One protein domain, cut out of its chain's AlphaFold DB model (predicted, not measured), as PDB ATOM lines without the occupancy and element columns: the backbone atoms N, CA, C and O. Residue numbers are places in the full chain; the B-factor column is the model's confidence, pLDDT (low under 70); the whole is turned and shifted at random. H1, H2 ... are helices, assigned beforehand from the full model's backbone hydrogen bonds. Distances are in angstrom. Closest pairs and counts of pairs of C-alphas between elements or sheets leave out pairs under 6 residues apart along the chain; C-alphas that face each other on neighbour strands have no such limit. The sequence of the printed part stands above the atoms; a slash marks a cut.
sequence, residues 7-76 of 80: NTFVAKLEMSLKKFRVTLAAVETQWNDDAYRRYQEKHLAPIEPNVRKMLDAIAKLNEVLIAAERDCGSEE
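Overview. This is residues 7 to 76 of the 80 residues of an uncharacterized protein of Pirellulaceae bacterium (UniProt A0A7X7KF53). A thin rod of two rows side by side: the long helix H3, with the short H2 nearly in line before it, folds back along H1, and residues 63 to 76 stick out at one end. The 70 printed residues hold three named helices, H1, H2 and H3 along the chain, and no named strand: the class is all helix. The whole is extended, radius of gyration of the C-alphas 18.6 A, spanning 64 by 19 by 8 A.

Along the chain. Find C-alpha 47 at (-24.244, 12.891, -5.278); from there H3, residues 47 to 75, runs 43.0 A to C-alpha 75 at (-34.225, -23.810, -25.282). H1, residues 7 to 28, begins at (-25.011, 0.819, -21.662) and is 31.7 A long. H2 is residues 34 to 44, 14.3 A.

Arrangement. Residues 48 to 58 of H3 touch residues 10 to 17 of H1, opposite ways at a shallow tilt of 7 degrees; the closest C-alphas, Val 10 and Leu 55, are 6.4 A apart. H1 and H2 are near each other, closest C-alphas 8.2 A. H2 and H3 meet only through their link. Every O i to N i+4 pair is within hydrogen-bond range in H1 and H2, and 24 of 25 in H3.

Size, cuts and confidence. The C-alphas of Asp 33 and Glu 76 are farthest apart, 64.6 A. The printed part has no cut, and both links are tight. Residues 74 to 76 have pLDDT under 70.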
ATOM      1  N   ASN A   7     -26.365   0.298 -21.447       85.06
ATOM      2  CA  ASN A   7     -25.011   0.819 -21.662       85.06
ATOM      3  C   ASN A   7     -25.035   2.280 -22.117       85.06
ATOM      4  O   ASN A   7     -24.238   3.099 -21.654       85.06
ATOM      5  N   THR A   8     -25.998   2.637 -22.969       87.44
ATOM      6  CA  THR A   8     -26.200   4.030 -23.386       87.44
ATOM      7  C   THR A   8     -26.539   4.933 -22.191       87.44
ATOM      8  O   THR A   8     -26.076   6.076 -22.122       87.44
ATOM      9  N   PHE A   9     -27.324   4.442 -21.227       86.56
ATOM     10  CA  PHE A   9     -27.649   5.199 -20.014       86.56
ATOM     11  C   PHE A   9     -26.445   5.348 -19.083       86.56
ATOM     12  O   PHE A   9     -26.206   6.453 -18.597       86.56
ATOM     13  N   VAL A  10     -25.657   4.284 -18.897       92.25
ATOM     14  CA  VAL A  10     -24.401   4.314 -18.130       92.25
ATOM     15  C   VAL A  10     -23.466   5.394 -18.669       92.25
ATOM     16  O   VAL A  10     -23.070   6.287 -17.919       92.25
ATOM     17  N   ALA A  11     -23.207   5.393 -19.979       91.94
ATOM     18  CA  ALA A  11     -22.320   6.370 -20.606       91.94
ATOM     19  C   ALA A  11     -22.798   7.818 -20.387       91.94
ATOM     20  O   ALA A  11     -22.014   8.702 -20.037       91.94
ATOM     21  N   LYS A  12     -24.106   8.076 -20.531       93.19
ATOM     22  CA  LYS A  12     -24.691   9.405 -20.276       93.19
ATOM     23  C   LYS A  12     -24.545   9.834 -18.816       93.19
ATOM     24  O   LYS A  12     -24.283  11.012 -18.552       93.19
ATOM     25  N   LEU A  13     -24.715   8.907 -17.876       93.88
ATOM     26  CA  LEU A  13     -24.594   9.175 -16.445       93.88
ATOM     27  C   LEU A  13     -23.147   9.538 -16.077       93.88
ATOM     28  O   LEU A  13     -22.915  10.542 -15.404       93.88
ATOM     29  N   GLU A  14     -22.171   8.787 -16.591       94.44
ATOM     30  CA  GLU A  14     -20.743   9.054 -16.391       94.44
ATOM     31  C   GLU A  14     -20.318  10.402 -16.985       94.44
ATOM     32  O   GLU A  14     -19.643  11.199 -16.324       94.44
ATOM     33  N   MET A  15     -20.764  10.706 -18.208       96.00
ATOM     34  CA  MET A  15     -20.524  12.007 -18.838       96.00
ATOM     35  C   MET A  15     -21.112  13.156 -18.012       96.00
ATOM     36  O   MET A  15     -20.473  14.199 -17.851       96.00
ATOM     37  N   SER A  16     -22.315  12.965 -17.471       95.75
ATOM     38  CA  SER A  16     -22.991  13.972 -16.651       95.75
ATOM     39  C   SER A  16     -22.273  14.190 -15.321       95.75
ATOM     40  O   SER A  16     -22.066  15.339 -14.932       95.75
ATOM     41  N   LEU A  17     -21.805  13.121 -14.666       95.62
ATOM     42  CA  LEU A  17     -21.004  13.216 -13.443       95.62
ATOM     43  C   LEU A  17     -19.675  13.940 -13.701       95.62
ATOM     44  O   LEU A  17     -19.274  14.807 -12.923       95.62
ATOM     45  N   LYS A  18     -19.012  13.654 -14.827       96.31
ATOM     46  CA  LYS A  18     -17.800  14.375 -15.239       96.31
ATOM     47  C   LYS A  18     -18.076  15.867 -15.434       96.31
ATOM     48  O   LYS A  18     -17.324  16.694 -14.923       96.31
ATOM     49  N   LYS A  19     -19.153  16.216 -16.145       97.19
ATOM     50  CA  LYS A  19     -19.557  17.614 -16.357       97.19
ATOM     51  C   LYS A  19     -19.846  18.311 -15.028       97.19
ATOM     52  O   LYS A  19     -19.366  19.416 -14.816       97.19
ATOM     53  N   PHE A  20     -20.562  17.641 -14.129       95.50
ATOM     54  CA  PHE A  20     -20.866  18.143 -12.794       95.50
ATOM     55  C   PHE A  20     -19.600  18.485 -11.999       95.50
ATOM     56  O   PHE A  20     -19.501  19.597 -11.490       95.50
ATOM     57  N   ARG A  21     -18.597  17.595 -11.970       94.94
ATOM     58  CA  ARG A  21     -17.310  17.858 -11.298       94.94
ATOM     59  C   ARG A  21     -16.590  19.084 -11.867       94.94
ATOM     60  O   ARG A  21     -16.101  19.912 -11.107       94.94
ATOM     61  N   VAL A  22     -16.547  19.219 -13.194       96.88
ATOM     62  CA  VAL A  22     -15.918  20.377 -13.855       96.88
ATOM     63  C   VAL A  22     -16.656  21.671 -13.516       96.88
ATOM     64  O   VAL A  22     -16.027  22.675 -13.192       96.88
ATOM     65  N   THR A  23     -17.989  21.656 -13.566       95.62
ATOM     66  CA  THR A  23     -18.805  22.822 -13.213       95.62
ATOM     67  C   THR A  23     -18.641  23.196 -11.744       95.62
ATOM     68  O   THR A  23     -18.509  24.378 -11.447       95.62
ATOM     69  N   LEU A  24     -18.589  22.219 -10.836       94.31
ATOM     70  CA  LEU A  24     -18.338  22.477  -9.420       94.31
ATOM     71  C   LEU A  24     -16.985  23.133  -9.179       94.31
ATOM     72  O   LEU A  24     -16.936  24.162  -8.520       94.31
ATOM     73  N   ALA A  25     -15.915  22.603  -9.774       93.69
ATOM     74  CA  ALA A  25     -14.589  23.201  -9.648       93.69
ATOM     75  C   ALA A  25     -14.568  24.662 -10.139       93.69
ATOM     76  O   ALA A  25     -13.906  25.504  -9.545       93.69
ATOM     77  N   ALA A  26     -15.323  24.986 -11.197       95.00
ATOM     78  CA  ALA A  26     -15.466  26.363 -11.664       95.00
ATOM     79  C   ALA A  26     -16.245  27.241 -10.668       95.00
ATOM     80  O   ALA A  26     -15.843  28.374 -10.415       95.00
ATOM     81  N   VAL A  27     -17.327  26.725 -10.073       94.19
ATOM     82  CA  VAL A  27     -18.098  27.431  -9.035       94.19
ATOM     83  C   VAL A  27     -17.241  27.697  -7.798       94.19
ATOM     84  O   VAL A  27     -17.265  28.813  -7.290       94.19
ATOM     85  N   GLU A  28     -16.414  26.739  -7.377       93.56
ATOM     86  CA  GLU A  28     -15.493  26.875  -6.237       93.56
ATOM     87  C   GLU A  28     -14.485  28.016  -6.395       93.56
ATOM     88  O   GLU A  28     -14.021  28.575  -5.404       93.56
ATOM     89  N   THR A  29     -14.164  28.422  -7.628       93.88
ATOM     90  CA  THR A  29     -13.300  29.594  -7.846       93.88
ATOM     91  C   THR A  29     -13.974  30.914  -7.473       93.88
ATOM     92  O   THR A  29     -13.282  31.888  -7.186       93.88
ATOM     93  N   GLN A  30     -15.309  30.953  -7.477       94.81
ATOM     94  CA  GLN A  30     -16.111  32.159  -7.241       94.81
ATOM     95  C   GLN A  30     -16.868  32.110  -5.910       94.81
ATOM     96  O   GLN A  30     -17.164  33.153  -5.336       94.81
ATOM     97  N   TRP A  31     -17.174  30.911  -5.412       94.50
ATOM     98  CA  TRP A  31     -17.926  30.687  -4.187       94.50
ATOM     99  C   TRP A  31     -17.244  29.594  -3.355       94.50
ATOM    100  O   TRP A  31     -17.361  28.411  -3.659       94.50
ATOM    101  N   ASN A  32     -16.497  30.000  -2.322       92.00
ATOM    102  CA  ASN A  32     -15.716  29.095  -1.460       92.00
ATOM    103  C   ASN A  32     -15.805  29.426   0.040       92.00
ATOM    104  O   ASN A  32     -14.944  29.021   0.827       92.00
ATOM    105  N   ASP A  33     -16.830  30.182   0.425       96.06
ATOM    106  CA  ASP A  33     -17.051  30.590   1.807       96.06
ATOM    107  C   ASP A  33     -17.583  29.437   2.683       96.06
ATOM    108  O   ASP A  33     -17.802  28.303   2.246       96.06
ATOM    109  N   ASP A  34     -17.805  29.720   3.964       96.12
ATOM    110  CA  ASP A  34     -18.323  28.719   4.898       96.12
ATOM    111  C   ASP A  34     -19.757  28.271   4.566       96.12
ATOM    112  O   ASP A  34     -20.151  27.159   4.928       96.12
ATOM    113  N   ALA A  35     -20.544  29.094   3.862       95.12
ATOM    114  CA  ALA A  35     -21.863  28.689   3.387       95.12
ATOM    115  C   ALA A  35     -21.737  27.666   2.249       95.12
ATOM    116  O   ALA A  35     -22.448  26.657   2.264       95.12
ATOM    117  N   TYR A  36     -20.791  27.872   1.327       94.69
ATOM    118  CA  TYR A  36     -20.449  26.909   0.286       94.69
ATOM    119  C   TYR A  36     -20.017  25.571   0.884       94.69
ATOM    120  O   TYR A  36     -20.573  24.539   0.518       94.69
ATOM    121  N   ARG A  37     -19.101  25.572   1.861       94.44
ATOM    122  CA  ARG A  37     -18.624  24.333   2.508       94.44
ATOM    123  C   ARG A  37     -19.767  23.527   3.126       94.44
ATOM    124  O   ARG A  37     -19.899  22.334   2.862       94.44
ATOM    125  N   ARG A  38     -20.661  24.187   3.873       96.31
ATOM    126  CA  ARG A  38     -21.852  23.537   4.456       96.31
ATOM    127  C   ARG A  38     -22.800  23.001   3.385       96.31
ATOM    128  O   ARG A  38     -23.384  21.930   3.552       96.31
ATOM    129  N   TYR A  39     -22.976  23.742   2.290       95.12
ATOM    130  CA  TYR A  39     -23.794  23.303   1.165       95.12
ATOM    131  C   TYR A  39     -23.179  22.082   0.471       95.12
ATOM    132  O   TYR A  39     -23.882  21.111   0.183       95.12
ATOM    133  N   GLN A  40     -21.864  22.095   0.263       94.31
ATOM    134  CA  GLN A  40     -21.111  21.009  -0.341       94.31
ATOM    135  C   GLN A  40     -21.225  19.725   0.474       94.31
ATOM    136  O   GLN A  40     -21.614  18.697  -0.076       94.31
ATOM    137  N   GLU A  41     -20.980  19.788   1.781       94.75
ATOM    138  CA  GLU A  41     -21.101  18.636   2.681       94.75
ATOM    139  C   GLU A  41     -22.515  18.048   2.681       94.75
ATOM    140  O   GLU A  41     -22.695  16.832   2.596       94.75
ATOM    141  N   LYS A  42     -23.537  18.906   2.743       96.12
ATOM    142  CA  LYS A  42     -24.927  18.464   2.883       96.12
ATOM    143  C   LYS A  42     -25.547  17.970   1.575       96.12
ATOM    144  O   LYS A  42     -26.357  17.044   1.602       96.12
ATOM    145  N   HIS A  43     -25.222  18.602   0.450       95.00
ATOM    146  CA  HIS A  43     -25.947  18.409  -0.809       95.00
ATOM    147  C   HIS A  43     -25.091  17.838  -1.933       95.00
ATOM    148  O   HIS A  43     -25.601  17.047  -2.724       95.00
ATOM    149  N   LEU A  44     -23.813  18.210  -2.019       94.75
ATOM    150  CA  LEU A  44     -22.960  17.836  -3.150       94.75
ATOM    151  C   LEU A  44     -22.189  16.540  -2.887       94.75
ATOM    152  O   LEU A  44     -22.152  15.667  -3.754       94.75
ATOM    153  N   ALA A  45     -21.645  16.371  -1.681       93.19
ATOM    154  CA  ALA A  45     -20.893  15.186  -1.276       93.19
ATOM    155  C   ALA A  45     -21.662  13.859  -1.465       93.19
ATOM    156  O   ALA A  45     -21.043  12.882  -1.886       93.19
ATOM    157  N   PRO A  46     -22.994  13.778  -1.243       95.94
ATOM    158  CA  PRO A  46     -23.738  12.535  -1.460       95.94
ATOM    159  C   PRO A  46     -23.953  12.159  -2.933       95.94
ATOM    160  O   PRO A  46     -24.238  10.995  -3.220       95.94
ATOM    161  N   ILE A  47     -23.858  13.109  -3.873       94.69
ATOM    162  CA  ILE A  47     -24.244  12.891  -5.278       94.69
ATOM    163  C   ILE A  47     -23.367  11.821  -5.921       94.69
ATOM    164  O   ILE A  47     -23.880  10.862  -6.493       94.69
ATOM    165  N   GLU A  48     -22.051  11.953  -5.805       93.25
ATOM    166  CA  GLU A  48     -21.111  11.048  -6.460       93.25
ATOM    167  C   GLU A  48     -21.205   9.595  -5.946       93.25
ATOM    168  O   GLU A  48     -21.367   8.692  -6.775       93.25
ATOM    169  N   PRO A  49     -21.220   9.331  -4.624       95.56
ATOM    170  CA  PRO A  49     -21.487   7.995  -4.095       95.56
ATOM    171  C   PRO A  49     -22.825   7.411  -4.562       95.56
ATOM    172  O   PRO A  49     -22.906   6.220  -4.860       95.56
ATOM    173  N   ASN A  50     -23.882   8.225  -4.643       95.81
ATOM    174  CA  ASN A  50     -25.197   7.760  -5.084       95.81
ATOM    175  C   ASN A  50     -25.205   7.395  -6.571       95.81
ATOM    176  O   ASN A  50     -25.710   6.337  -6.935       95.81
ATOM    177  N   VAL A  51     -24.591   8.223  -7.415       94.75
ATOM    178  CA  VAL A  51     -24.421   7.946  -8.847       94.75
ATOM    179  C   VAL A  51     -23.606   6.670  -9.053       94.75
ATOM    180  O   VAL A  51     -23.980   5.833  -9.871       94.75
ATOM    181  N   ARG A  52     -22.541   6.455  -8.267       94.00
ATOM    182  CA  ARG A  52     -21.749   5.223  -8.348       94.00
ATOM    183  C   ARG A  52     -22.564   3.982  -7.981       94.00
ATOM    184  O   ARG A  52     -22.550   3.015  -8.732       94.00
ATOM    185  N   LYS A  53     -23.340   4.041  -6.896       95.75
ATOM    186  CA  LYS A  53     -24.256   2.953  -6.510       95.75
ATOM    187  C   LYS A  53     -25.270   2.633  -7.609       95.75
ATOM    188  O   LYS A  53     -25.575   1.464  -7.829       95.75
ATOM    189  N   MET A  54     -25.790   3.651  -8.297       94.25
ATOM    190  CA  MET A  54     -26.699   3.448  -9.429       94.25
ATOM    191  C   MET A  54     -25.998   2.735 -10.589       94.25
ATOM    192  O   MET A  54     -26.556   1.783 -11.124       94.25
ATOM    193  N   LEU A  55     -24.773   3.139 -10.946       94.38
ATOM    194  CA  LEU A  55     -23.983   2.469 -11.987       94.38
ATOM    195  C   LEU A  55     -23.723   0.998 -11.655       94.38
ATOM    196  O   LEU A  55     -23.932   0.136 -12.506       94.38
ATOM    197  N   ASP A  56     -23.345   0.703 -10.412       94.44
ATOM    198  CA  ASP A  56     -23.107  -0.669  -9.962       94.44
ATOM    199  C   ASP A  56     -24.395  -1.514 -10.020       94.44
ATOM    200  O   ASP A  56     -24.364  -2.690 -10.387       94.44
ATOM    201  N   ALA A  57     -25.550  -0.928  -9.688       94.50
ATOM    202  CA  ALA A  57     -26.844  -1.600  -9.809       94.50
ATOM    203  C   ALA A  57     -27.222  -1.872 -11.275       94.50
ATOM    204  O   ALA A  57     -27.708  -2.959 -11.589       94.50
ATOM    205  N   ILE A  58     -26.964  -0.919 -12.177       92.62
ATOM    206  CA  ILE A  58     -27.200  -1.083 -13.616       92.62
ATOM    207  C   ILE A  58     -26.305  -2.184 -14.195       92.62
ATOM    208  O   ILE A  58     -26.786  -3.003 -14.975       92.62
ATOM    209  N   ALA A  59     -25.036  -2.254 -13.781       91.25
ATOM    210  CA  ALA A  59     -24.122  -3.312 -14.206       91.25
ATOM    211  C   ALA A  59     -24.659  -4.704 -13.829       91.25
ATOM    212  O   ALA A  59     -24.760  -5.577 -14.688       91.25
ATOM    213  N   LYS A  60     -25.115  -4.874 -12.580       93.31
ATOM    214  CA  LYS A  60     -25.740  -6.124 -12.116       93.31
ATOM    215  C   LYS A  60     -27.014  -6.469 -12.889       93.31
ATOM    216  O   LYS A  60     -27.230  -7.627 -13.229       93.31
ATOM    217  N   LEU A  61     -27.862  -5.482 -13.180       91.75
ATOM    218  CA  LEU A  61     -29.064  -5.699 -13.991       91.75
ATOM    219  C   LEU A  61     -28.711  -6.174 -15.403       91.75
ATOM    220  O   LEU A  61     -29.348  -7.088 -15.917       91.75
ATOM    221  N   ASN A  62     -27.681  -5.589 -16.011       90.56
ATOM    222  CA  ASN A  62     -27.222  -5.985 -17.335       90.56
ATOM    223  C   ASN A  62     -26.695  -7.431 -17.348       90.56
ATOM    224  O   ASN A  62     -27.022  -8.186 -18.258       90.56
ATOM    225  N   GLU A  63     -25.951  -7.847 -16.318       91.06
ATOM    226  CA  GLU A  63     -25.507  -9.242 -16.160       91.06
ATOM    227  C   GLU A  63     -26.688 -10.220 -16.094       91.06
ATOM    228  O   GLU A  63     -26.691 -11.236 -16.792       91.06
ATOM    229  N   VAL A  64     -27.719  -9.896 -15.305       92.81
ATOM    230  CA  VAL A  64     -28.930 -10.725 -15.179       92.81
ATOM    231  C   VAL A  64     -29.685 -10.817 -16.505       92.81
ATOM    232  O   VAL A  64     -30.115 -11.904 -16.887       92.81
ATOM    233  N   LEU A  65     -29.827  -9.705 -17.232       89.06
ATOM    234  CA  LEU A  65     -30.501  -9.693 -18.533       89.06
ATOM    235  C   LEU A  65     -29.745 -10.514 -19.583       89.06
ATOM    236  O   LEU A  65     -30.373 -11.250 -20.338       89.06
ATOM    237  N   ILE A  66     -28.411 -10.432 -19.605       88.19
ATOM    238  CA  ILE A  66     -27.574 -11.237 -20.504       88.19
ATOM    239  C   ILE A  66     -27.708 -12.730 -20.178       88.19
ATOM    240  O   ILE A  66     -27.822 -13.546 -21.093       88.19
ATOM    241  N   ALA A  67     -27.715 -13.095 -18.892       89.75
ATOM    242  CA  ALA A  67     -27.930 -14.478 -18.472       89.75
ATOM    243  C   ALA A  67     -29.311 -14.991 -18.913       89.75
ATOM    244  O   ALA A  67     -29.398 -16.049 -19.530       89.75
ATOM    245  N   ALA A  68     -30.367 -14.201 -18.697       89.44
ATOM    246  CA  ALA A  68     -31.720 -14.551 -19.118       89.44
ATOM    247  C   ALA A  68     -31.851 -14.675 -20.649       89.44
ATOM    248  O   ALA A  68     -32.477 -15.612 -21.136       89.44
ATOM    249  N   GLU A  69     -31.235 -13.769 -21.422       87.44
ATOM    250  CA  GLU A  69     -31.201 -13.856 -22.891       87.44
ATOM    251  C   GLU A  69     -30.502 -15.140 -23.355       87.44
ATOM    252  O   GLU A  69     -30.974 -15.797 -24.286       87.44
ATOM    253  N   ARG A  70     -29.413 -15.537 -22.681       87.56
ATOM    254  CA  ARG A  70     -28.721 -16.794 -22.971       87.56
ATOM    255  C   ARG A  70     -29.616 -17.995 -22.698       87.56
ATOM    256  O   ARG A  70     -29.749 -18.835 -23.582       87.56
ATOM    257  N   ASP A  71     -30.214 -18.057 -21.512       90.31
ATOM    258  CA  ASP A  71     -30.983 -19.212 -21.048       90.31
ATOM    259  C   ASP A  71     -32.238 -19.435 -21.913       90.31
ATOM    260  O   ASP A  71     -32.462 -20.551 -22.387       90.31
ATOM    261  N   CYS A  72     -32.972 -18.366 -22.243       87.81
ATOM    262  CA  CYS A  72     -34.114 -18.421 -23.163       87.81
ATOM    263  C   CYS A  72     -33.711 -18.784 -24.605       87.81
ATOM    264  O   CYS A  72     -34.452 -19.475 -25.299       87.81
ATOM    265  N   GLY A  73     -32.538 -18.344 -25.075       74.81
ATOM    266  CA  GLY A  73     -32.038 -18.678 -26.415       74.81
ATOM    267  C   GLY A  73     -31.505 -20.112 -26.549       74.81
ATOM    268  O   GLY A  73     -31.385 -20.627 -27.662       74.81
ATOM    269  N   SER A  74     -31.174 -20.775 -25.435       60.16
ATOM    270  CA  SER A  74     -30.720 -22.174 -25.423       60.16
ATOM    271  C   SER A  74     -31.845 -23.207 -25.537       60.16
ATOM    272  O   SER A  74     -31.576 -24.311 -26.014       60.16
ATOM    273  N   GLU A  75     -33.089 -22.876 -25.177       54.06
ATOM    274  CA  GLU A  75     -34.225 -23.810 -25.282       54.06
ATOM    275  C   GLU A  75     -34.663 -24.067 -26.740       54.06
ATOM    276  O   GLU A  75     -35.122 -25.162 -27.066       54.06
ATOM    277  N   GLU A  76     -34.430 -23.129 -27.665       50.97
ATOM    278  CA  GLU A  76     -34.815 -23.273 -29.082       50.97
ATOM    279  C   GLU A  76     -33.971 -24.291 -29.876       50.97
ATOM    280  O   GLU A  76     -34.374 -24.723 -30.956       50.97
TER     281      GLU A  76